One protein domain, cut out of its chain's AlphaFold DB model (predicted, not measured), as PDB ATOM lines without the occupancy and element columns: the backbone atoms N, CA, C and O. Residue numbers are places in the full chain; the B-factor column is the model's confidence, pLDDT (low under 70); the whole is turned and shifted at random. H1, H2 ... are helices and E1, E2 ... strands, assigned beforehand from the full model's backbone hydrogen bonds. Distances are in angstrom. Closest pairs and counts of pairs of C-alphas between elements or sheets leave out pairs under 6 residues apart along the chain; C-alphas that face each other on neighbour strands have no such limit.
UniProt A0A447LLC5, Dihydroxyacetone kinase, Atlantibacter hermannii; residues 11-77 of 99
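AT A GLANCE: This is residues 11 to 77 of the 99 residues of the protein "Dihydroxyacetone kinase" of Atlantibacter hermannii (UniProt A0A447LLC5). One helix, H1, packs along one face of a twisted four-stranded sheet, making two layers; a long loop, residues 53 to 69, joins E3 to E4. The 67 printed residues hold H1, E1, E2, E3, E4 in that order, mixed helix and strand; the mixed sheet runs E1 E2 E4 E3. The whole is compact, radius of gyration of the C-alphas 11.6 A, and spans 36 by 21 by 19 A.

HOW THE PARTS SIT: H1, residues 11 to 22, has a height over the sheet of 9.1 A and 7 of 8 O i to N i+4 pairs within hydrogen-bond range. E1, residues 27 to 30, comes closest to it at the C-alphas of Arg 28 and Val 20, 6.0 A. E2, residues 33 to 36, forms an antiparallel hairpin with E1; N 28 and O 35 are 2.8 A apart. E4, residues 70 to 76, is antiparallel to E2, with N 73 and O 34 at 2.8 A. E3, residues 46 to 52, is parallel to E4, with N 47 and O 70 at 2.7 A.

IN THESE COORDINATES: H1 starts at C-alpha 11, (144.824, 161.668, 175.289), and measures 16.0 A; E3 measures 20.6 A. E4 measures 19.6 A, ending at C-alpha 76, (146.112, 148.652, 176.712).

THE WHOLE: The farthest C-alphas, of Phe 11 and Gly 43, are 37.1 A apart. The printed part has no cut. pLDDT is under 70 at residues 53 to 54 and 56 to 77.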
ATOM      1  N   PHE A  11     145.413 161.791 176.623       83.81
ATOM      2  CA  PHE A  11     144.824 161.668 175.289       83.81
ATOM      3  C   PHE A  11     144.009 160.385 175.100       83.81
ATOM      4  O   PHE A  11     142.852 160.435 174.691       83.81
ATOM      5  N   ALA A  12     144.581 159.226 175.438       81.06
ATOM      6  CA  ALA A  12     143.901 157.949 175.244       81.06
ATOM      7  C   ALA A  12     142.613 157.836 176.071       81.06
ATOM      8  O   ALA A  12     141.677 157.182 175.638       81.06
ATOM      9  N   LYS A  13     142.538 158.452 177.253       83.38
ATOM     10  CA  LYS A  13     141.321 158.431 178.076       83.38
ATOM     11  C   LYS A  13     140.288 159.413 177.536       83.38
ATOM     12  O   LYS A  13     139.126 159.047 177.384       83.38
ATOM     13  N   GLU A  14     140.723 160.632 177.235       87.31
ATOM     14  CA  GLU A  14     139.857 161.717 176.771       87.31
ATOM     15  C   GLU A  14     139.240 161.402 175.411       87.31
ATOM     16  O   GLU A  14     138.044 161.598 175.216       87.31
ATOM     17  N   MET A  15     140.008 160.804 174.501       85.00
ATOM     18  CA  MET A  15     139.473 160.371 173.215       85.00
ATOM     19  C   MET A  15     138.440 159.240 173.387       85.00
ATOM     20  O   MET A  15     137.431 159.250 172.687       85.00
ATOM     21  N   VAL A  16     138.593 158.321 174.357       85.06
ATOM     22  CA  VAL A  16     137.560 157.297 174.627       85.06
ATOM     23  C   VAL A  16     136.291 157.938 175.163       85.06
ATOM     24  O   VAL A  16     135.202 157.564 174.736       85.06
ATOM     25  N   ALA A  17     136.423 158.910 176.065       88.31
ATOM     26  CA  ALA A  17     135.281 159.664 176.569       88.31
ATOM     27  C   ALA A  17     134.567 160.417 175.433       88.31
ATOM     28  O   ALA A  17     133.347 160.330 175.313       88.31
ATOM     29  N   GLY A  18     135.321 161.073 174.545       89.25
ATOM     30  CA  GLY A  18     134.783 161.739 173.359       89.25
ATOM     31  C   GLY A  18     134.066 160.777 172.412       89.25
ATOM     32  O   GLY A  18     132.951 161.056 171.983       89.25
ATOM     33  N   PHE A  19     134.654 159.606 172.143       87.56
ATOM     34  CA  PHE A  19     134.043 158.574 171.305       87.56
ATOM     35  C   PHE A  19     132.712 158.070 171.875       87.56
ATOM     36  O   PHE A  19     131.743 157.929 171.128       87.56
ATOM     37  N   VAL A  20     132.652 157.836 173.191       90.00
ATOM     38  CA  VAL A  20     131.420 157.419 173.878       90.00
ATOM     39  C   VAL A  20     130.367 158.510 173.824       90.00
ATOM     40  O   VAL A  20     129.228 158.208 173.494       90.00
ATOM     41  N   ASN A  21     130.733 159.764 174.092       92.00
ATOM     42  CA  ASN A  21     129.785 160.875 174.029       92.00
ATOM     43  C   ASN A  21     129.225 161.075 172.616       92.00
ATOM     44  O   ASN A  21     128.035 161.330 172.468       92.00
ATOM     45  N   ALA A  22     130.059 160.923 171.586       90.62
ATOM     46  CA  ALA A  22     129.642 161.083 170.195       90.62
ATOM     47  C   ALA A  22     128.760 159.932 169.674       90.62
ATOM     48  O   ALA A  22     128.038 160.129 168.705       90.62
ATOM     49  N   ASN A  23     128.829 158.743 170.284       89.06
ATOM     50  CA  ASN A  23     128.147 157.529 169.811       89.06
ATOM     51  C   ASN A  23     127.384 156.826 170.945       89.06
ATOM     52  O   ASN A  23     127.334 155.590 171.002       89.06
ATOM     53  N   ALA A  24     126.836 157.594 171.887       89.44
ATOM     54  CA  ALA A  24     126.236 157.068 173.113       89.44
ATOM     55  C   ALA A  24     125.049 156.128 172.839       89.44
ATOM     56  O   ALA A  24     124.736 155.254 173.651       89.44
ATOM     57  N   GLU A  25     124.398 156.250 171.680       88.25
ATOM     58  CA  GLU A  25     123.327 155.342 171.285       88.25
ATOM     59  C   GLU A  25     123.843 153.958 170.849       88.25
ATOM     60  O   GLU A  25     123.106 152.975 170.921       88.25
ATOM     61  N   ILE A  26     125.118 153.847 170.454       85.38
ATOM     62  CA  ILE A  26     125.727 152.603 169.957       85.38
ATOM     63  C   ILE A  26     126.653 151.962 170.998       85.38
ATOM     64  O   ILE A  26     126.683 150.733 171.130       85.38
ATOM     65  N   VAL A  27     127.408 152.758 171.759       87.81
ATOM     66  CA  VAL A  27     128.451 152.272 172.676       87.81
ATOM     67  C   VAL A  27     128.317 152.844 174.082       87.81
ATOM     68  O   VAL A  27     127.762 153.914 174.298       87.81
ATOM     69  N   ARG A  28     128.883 152.133 175.060       87.88
ATOM     70  CA  ARG A  28     129.035 152.602 176.438       87.88
ATOM     71  C   ARG A  28     130.427 152.306 176.977       87.88
ATOM     72  O   ARG A  28     131.034 151.279 176.650       87.88
ATOM     73  N   GLN A  29     130.915 153.189 177.841       86.19
ATOM     74  CA  GLN A  29     132.216 153.035 178.482       86.19
ATOM     75  C   GLN A  29     132.201 151.917 179.532       86.19
ATOM     76  O   GLN A  29     131.237 151.740 180.275       86.19
ATOM     77  N   VAL A  30     133.301 151.172 179.612       85.19
ATOM     78  CA  VAL A  30     133.584 150.197 180.672       85.19
ATOM     79  C   VAL A  30     135.033 150.338 181.131       85.19
ATOM     80  O   VAL A  30     135.863 150.877 180.398       85.19
ATOM     81  N   PRO A  31     135.401 149.817 182.314       80.12
ATOM     82  CA  PRO A  31     136.797 149.791 182.727       80.12
ATOM     83  C   PRO A  31     137.687 149.175 181.641       80.12
ATOM     84  O   PRO A  31     137.446 148.046 181.201       80.12
ATOM     85  N   GLY A  32     138.682 149.943 181.198       75.94
ATOM     86  CA  GLY A  32     139.645 149.566 180.166       75.94
ATOM     87  C   GLY A  32     139.129 149.575 178.724       75.94
ATOM     88  O   GLY A  32     139.820 149.023 177.880       75.94
ATOM     89  N   GLY A  33     137.961 150.164 178.419       82.62
ATOM     90  CA  GLY A  33     137.553 150.437 177.034       82.62
ATOM     91  C   GLY A  33     136.053 150.686 176.829       82.62
ATOM     92  O   GLY A  33     135.409 151.333 177.651       82.62
ATOM     93  N   VAL A  34     135.484 150.187 175.731       85.00
ATOM     94  CA  VAL A  34     134.061 150.368 175.374       85.00
ATOM     95  C   VAL A  34     133.416 149.062 174.929       85.00
ATOM     96  O   VAL A  34     134.066 148.176 174.376       85.00
ATOM     97  N   ILE A  35     132.119 148.938 175.184       85.25
ATOM     98  CA  ILE A  35     131.265 147.848 174.701       85.25
ATOM     99  C   ILE A  35     130.046 148.428 174.000       85.25
ATOM    100  O   ILE A  35     129.740 149.606 174.165       85.25
ATOM    101  N   ARG A  36     129.307 147.593 173.271       85.56
ATOM    102  CA  ARG A  36     128.021 148.019 172.709       85.56
ATOM    103  C   ARG A  36     127.018 148.367 173.808       85.56
ATOM    104  O   ARG A  36     127.040 147.768 174.890       85.56
ATOM    105  N   ASN A  37     126.106 149.277 173.493       86.69
ATOM    106  CA  ASN A  37     125.046 149.713 174.395       86.69
ATOM    107  C   ASN A  37     123.805 148.788 174.384       86.69
ATOM    108  O   ASN A  37     122.866 148.990 175.144       86.69
ATOM    109  N   THR A  38     123.798 147.730 173.562       82.38
ATOM    110  CA  THR A  38     122.677 146.778 173.431       82.38
ATOM    111  C   THR A  38     122.991 145.390 174.000       82.38
ATOM    112  O   THR A  38     124.137 144.930 174.011       82.38
ATOM    113  N   GLN A  39     121.968 144.652 174.437       80.50
ATOM    114  CA  GLN A  39     122.137 143.273 174.915       80.50
ATOM    115  C   GLN A  39     122.267 142.273 173.766       80.50
ATOM    116  O   GLN A  39     121.655 142.445 172.715       80.50
ATOM    117  N   SER A  40     123.094 141.239 173.947       77.75
ATOM    118  CA  SER A  40     123.249 140.128 172.992       77.75
ATOM    119  C   SER A  40     122.121 139.128 173.081       77.75
ATOM    120  O   SER A  40     121.697 138.774 174.176       77.75
ATOM    121  N   GLN A  41     121.684 138.640 171.917       78.75
ATOM    122  CA  GLN A  41     120.747 137.530 171.863       78.75
ATOM    123  C   GLN A  41     121.411 136.272 172.446       78.75
ATOM    124  O   GLN A  41     122.597 136.021 172.170       78.75
ATOM    125  N   PRO A  42     120.678 135.472 173.238       80.25
ATOM    126  CA  PRO A  42     121.150 134.173 173.700       80.25
ATOM    127  C   PRO A  42     121.662 133.312 172.537       80.25
ATOM    128  O   PRO A  42     121.161 133.401 171.420       80.25
ATOM    129  N   GLY A  43     122.702 132.512 172.778       83.38
ATOM    130  CA  GLY A  43     123.330 131.684 171.737       83.38
ATOM    131  C   GLY A  43     124.302 132.424 170.807       83.38
ATOM    132  O   GLY A  43     124.982 131.783 170.012       83.38
ATOM    133  N   THR A  44     124.450 133.748 170.934       75.12
ATOM    134  CA  THR A  44     125.388 134.521 170.104       75.12
ATOM    135  C   THR A  44     126.800 134.546 170.705       75.12
ATOM    136  O   THR A  44     126.990 134.667 171.921       75.12
ATOM    137  N   VAL A  45     127.819 134.460 169.846       79.25
ATOM    138  CA  VAL A  45     129.233 134.601 170.230       79.25
ATOM    139  C   VAL A  45     129.573 136.077 170.460       79.25
ATOM    140  O   VAL A  45     129.070 136.957 169.769       79.25
ATOM    141  N   ALA A  46     130.422 136.355 171.451       78.69
ATOM    142  CA  ALA A  46     130.977 137.683 171.701       78.69
ATOM    143  C   ALA A  46     132.415 137.747 171.173       78.69
ATOM    144  O   ALA A  46     133.214 136.855 171.449       78.69
ATOM    145  N   ILE A  47     132.738 138.815 170.453       78.44
ATOM    146  CA  ILE A  47     134.057 139.120 169.910       78.44
ATOM    147  C   ILE A  47     134.692 140.216 170.771       78.44
ATOM    148  O   ILE A  47     134.135 141.295 170.951       78.44
ATOM    149  N   VAL A  48     135.879 139.962 171.304       78.00
ATOM    150  CA  VAL A  48     136.657 140.968 172.037       78.00
ATOM    151  C   VAL A  48     137.890 141.282 171.212       78.00
ATOM    152  O   VAL A  48     138.613 140.369 170.826       78.00
ATOM    153  N   ILE A  49     138.111 142.561 170.924       75.94
ATOM    154  CA  ILE A  49     139.252 143.023 170.134       75.94
ATOM    155  C   ILE A  49     139.937 144.134 170.922       75.94
ATOM    156  O   ILE A  49     139.280 144.950 171.555       75.94
ATOM    157  N   GLY A  50     141.259 144.180 170.926       74.44
ATOM    158  CA  GLY A  50     142.007 145.198 171.653       74.44
ATOM    159  C   GLY A  50     143.290 145.546 170.926       74.44
ATOM    160  O   GLY A  50     143.770 144.777 170.097       74.44
ATOM    161  N   GLY A  51     143.833 146.716 171.238       73.00
ATOM    162  CA  GLY A  51     145.076 147.207 170.660       73.00
ATOM    163  C   GLY A  51     145.581 148.438 171.403       73.00
ATOM    164  O   GLY A  51     144.901 148.979 172.279       73.00
ATOM    165  N   GLY A  52     146.793 148.878 171.068       70.94
ATOM    166  CA  GLY A  52     147.309 150.157 171.549       70.94
ATOM    167  C   GLY A  52     146.525 151.326 170.948       70.94
ATOM    168  O   GLY A  52     146.115 151.273 169.790       70.94
ATOM    169  N   SER A  53     146.363 152.405 171.711       67.19
ATOM    170  CA  SER A  53     145.644 153.620 171.298       67.19
ATOM    171  C   SER A  53     146.285 154.366 170.114       67.19
ATOM    172  O   SER A  53     145.723 155.324 169.615       67.19
ATOM    173  N   GLY A  54     147.458 153.968 169.622       69.00
ATOM    174  CA  GLY A  54     148.097 154.626 168.472       69.00
ATOM    175  C   GLY A  54     147.438 154.354 167.112       69.00
ATOM    176  O   GLY A  54     147.816 154.989 166.137       69.00
ATOM    177  N   HIS A  55     146.478 153.425 167.027       73.62
ATOM    178  CA  HIS A  55     145.944 152.920 165.751       73.62
ATOM    179  C   HIS A  55     144.509 153.379 165.441       73.62
ATOM    180  O   HIS A  55     143.789 152.684 164.727       73.62
ATOM    181  N   TYR A  56     144.054 154.526 165.957       67.81
ATOM    182  CA  TYR A  56     142.723 155.042 165.596       67.81
ATOM    183  C   TYR A  56     142.590 155.241 164.076       67.81
ATOM    184  O   TYR A  56     143.526 155.746 163.457       67.81
ATOM    185  N   PRO A  57     141.444 154.870 163.465       64.88
ATOM    186  CA  PRO A  57     140.174 154.457 164.083       64.88
ATOM    187  C   PRO A  57     140.036 152.954 164.411       64.88
ATOM    188  O   PRO A  57     138.970 152.527 164.859       64.88
ATOM    189  N   ALA A  58     141.064 152.123 164.227       59.78
ATOM    190  CA  ALA A  58     140.997 150.715 164.622       59.78
ATOM    191  C   ALA A  58     140.944 150.597 166.165       59.78
ATOM    192  O   ALA A  58     141.803 151.115 166.872       59.78
ATOM    193  N   PHE A  59     139.960 149.966 166.810       63.34
ATOM    194  CA  PHE A  59     138.780 149.221 166.337       63.34
ATOM    195  C   PHE A  59     137.460 149.953 166.655       63.34
ATOM    196  O   PHE A  59     136.381 149.359 166.638       63.34
ATOM    197  N   ALA A  60     137.549 151.243 166.985       60.78
ATOM    198  CA  ALA A  60     136.419 152.119 167.278       60.78
ATOM    199  C   ALA A  60     135.560 152.438 166.036       60.78
ATOM    200  O   ALA A  60     134.454 152.933 166.181       60.78
ATOM    201  N   GLY A  61     136.030 152.132 164.823       60.16
ATOM    202  CA  GLY A  61     135.281 152.369 163.583       60.16
ATOM    203  C   GLY A  61     134.299 151.266 163.158       60.16
ATOM    204  O   GLY A  61     133.625 151.434 162.154       60.16
ATOM    205  N   TRP A  62     134.222 150.124 163.858       64.38
ATOM    206  CA  TRP A  62     133.445 148.943 163.413       64.38
ATOM    207  C   TRP A  62     132.115 148.736 164.151       64.38
ATOM    208  O   TRP A  62     131.649 147.601 164.301       64.38
ATOM    209  N   TRP A  63     131.524 149.807 164.675       67.38
ATOM    210  CA  TRP A  63     130.275 149.728 165.428       67.38
ATOM    211  C   TRP A  63     129.111 150.124 164.528       67.38
ATOM    212  O   TRP A  63     128.925 151.297 164.236       67.38
ATOM    213  N   ASP A  64     128.342 149.127 164.102       62.31
ATOM    214  CA  ASP A  64     127.100 149.302 163.352       62.31
ATOM    215  C   ASP A  64     125.914 148.743 164.155       62.31
ATOM    216  O   ASP A  64     126.067 147.794 164.936       62.31
ATOM    217  N   LYS A  65     124.738 149.356 163.982       57.41
ATOM    218  CA  LYS A  65     123.509 149.084 164.740       57.41
ATOM    219  C   LYS A  65     122.898 147.718 164.387       57.41
ATOM    220  O   LYS A  65     122.325 147.079 165.270       57.41
ATOM    221  N   ASP A  66     123.113 147.220 163.167       58.53
ATOM    222  CA  ASP A  66     122.554 145.945 162.683       58.53
ATOM    223  C   ASP A  66     123.386 144.704 163.059       58.53
ATOM    224  O   ASP A  66     122.992 143.553 162.825       58.53
ATOM    225  N   TRP A  67     124.547 144.893 163.694       55.75
ATOM    226  CA  TRP A  67     125.476 143.795 163.929       55.75
ATOM    227  C   TRP A  67     125.130 142.960 165.175       55.75
ATOM    228  O   TRP A  67     125.265 143.382 166.326       55.75
ATOM    229  N   ARG A  68     124.759 141.690 164.961       52.50
ATOM    230  CA  ARG A  68     124.267 140.774 166.015       52.50
ATOM    231  C   ARG A  68     125.309 140.397 167.081       52.50
ATOM    232  O   ARG A  68     124.947 140.091 168.219       52.50
ATOM    233  N   THR A  69     126.603 140.470 166.771       54.44
ATOM    234  CA  THR A  69     127.704 139.988 167.637       54.44
ATOM    235  C   THR A  69     128.073 140.988 168.743       54.44
ATOM    236  O   THR A  69     128.168 142.189 168.498       54.44
ATOM    237  N   ALA A  70     128.298 140.528 169.981       54.50
ATOM    238  CA  ALA A  70     128.768 141.399 171.068       54.50
ATOM    239  C   ALA A  70     130.214 141.832 170.804       54.50
ATOM    240  O   ALA A  70     131.057 140.959 170.628       54.50
ATOM    241  N   ARG A  71     130.520 143.136 170.805       57.34
ATOM    242  CA  ARG A  71     131.902 143.632 170.734       57.34
ATOM    243  C   ARG A  71     132.323 144.326 172.025       57.34
ATOM    244  O   ARG A  71     131.531 145.045 172.638       57.34
ATOM    245  N   ARG A  72     133.577 144.104 172.425       52.28
ATOM    246  CA  ARG A  72     134.306 144.905 173.421       52.28
ATOM    247  C   ARG A  72     135.623 145.352 172.817       52.28
ATOM    248  O   ARG A  72     136.367 144.503 172.331       52.28
ATOM    249  N   TRP A  73     135.906 146.646 172.906       56.09
ATOM    250  CA  TRP A  73     137.228 147.194 172.653       56.09
ATOM    251  C   TRP A  73     137.941 147.501 173.964       56.09
ATOM    252  O   TRP A  73     137.309 147.991 174.902       56.09
ATOM    253  N   ALA A  74     139.233 147.181 174.033       55.91
ATOM    254  CA  ALA A  74     140.087 147.462 175.180       55.91
ATOM    255  C   ALA A  74     141.304 148.312 174.781       55.91
ATOM    256  O   ALA A  74     141.985 147.984 173.808       55.91
ATOM    257  N   THR A  75     141.596 149.364 175.551       51.41
ATOM    258  CA  THR A  75     142.834 150.150 175.445       51.41
ATOM    259  C   THR A  75     143.883 149.572 176.394       51.41
ATOM    260  O   THR A  75     143.739 149.667 177.612       51.41
ATOM    261  N   CYS A  76     144.956 148.971 175.867       44.41
ATOM    262  CA  CYS A  76     146.112 148.652 176.712       44.41
ATOM    263  C   CYS A  76     146.991 149.896 176.908       44.41
ATOM    264  O   CYS A  76     147.344 150.587 175.953       44.41
ATOM    265  N   SER A  77     147.370 150.146 178.163       42.34
ATOM    266  CA  SER A  77     148.416 151.103 178.534       42.34
ATOM    267  C   SER A  77     149.802 150.512 178.217       42.34
ATOM    268  O   SER A  77     149.997 149.313 178.429       42.34
TER     269      SER A  77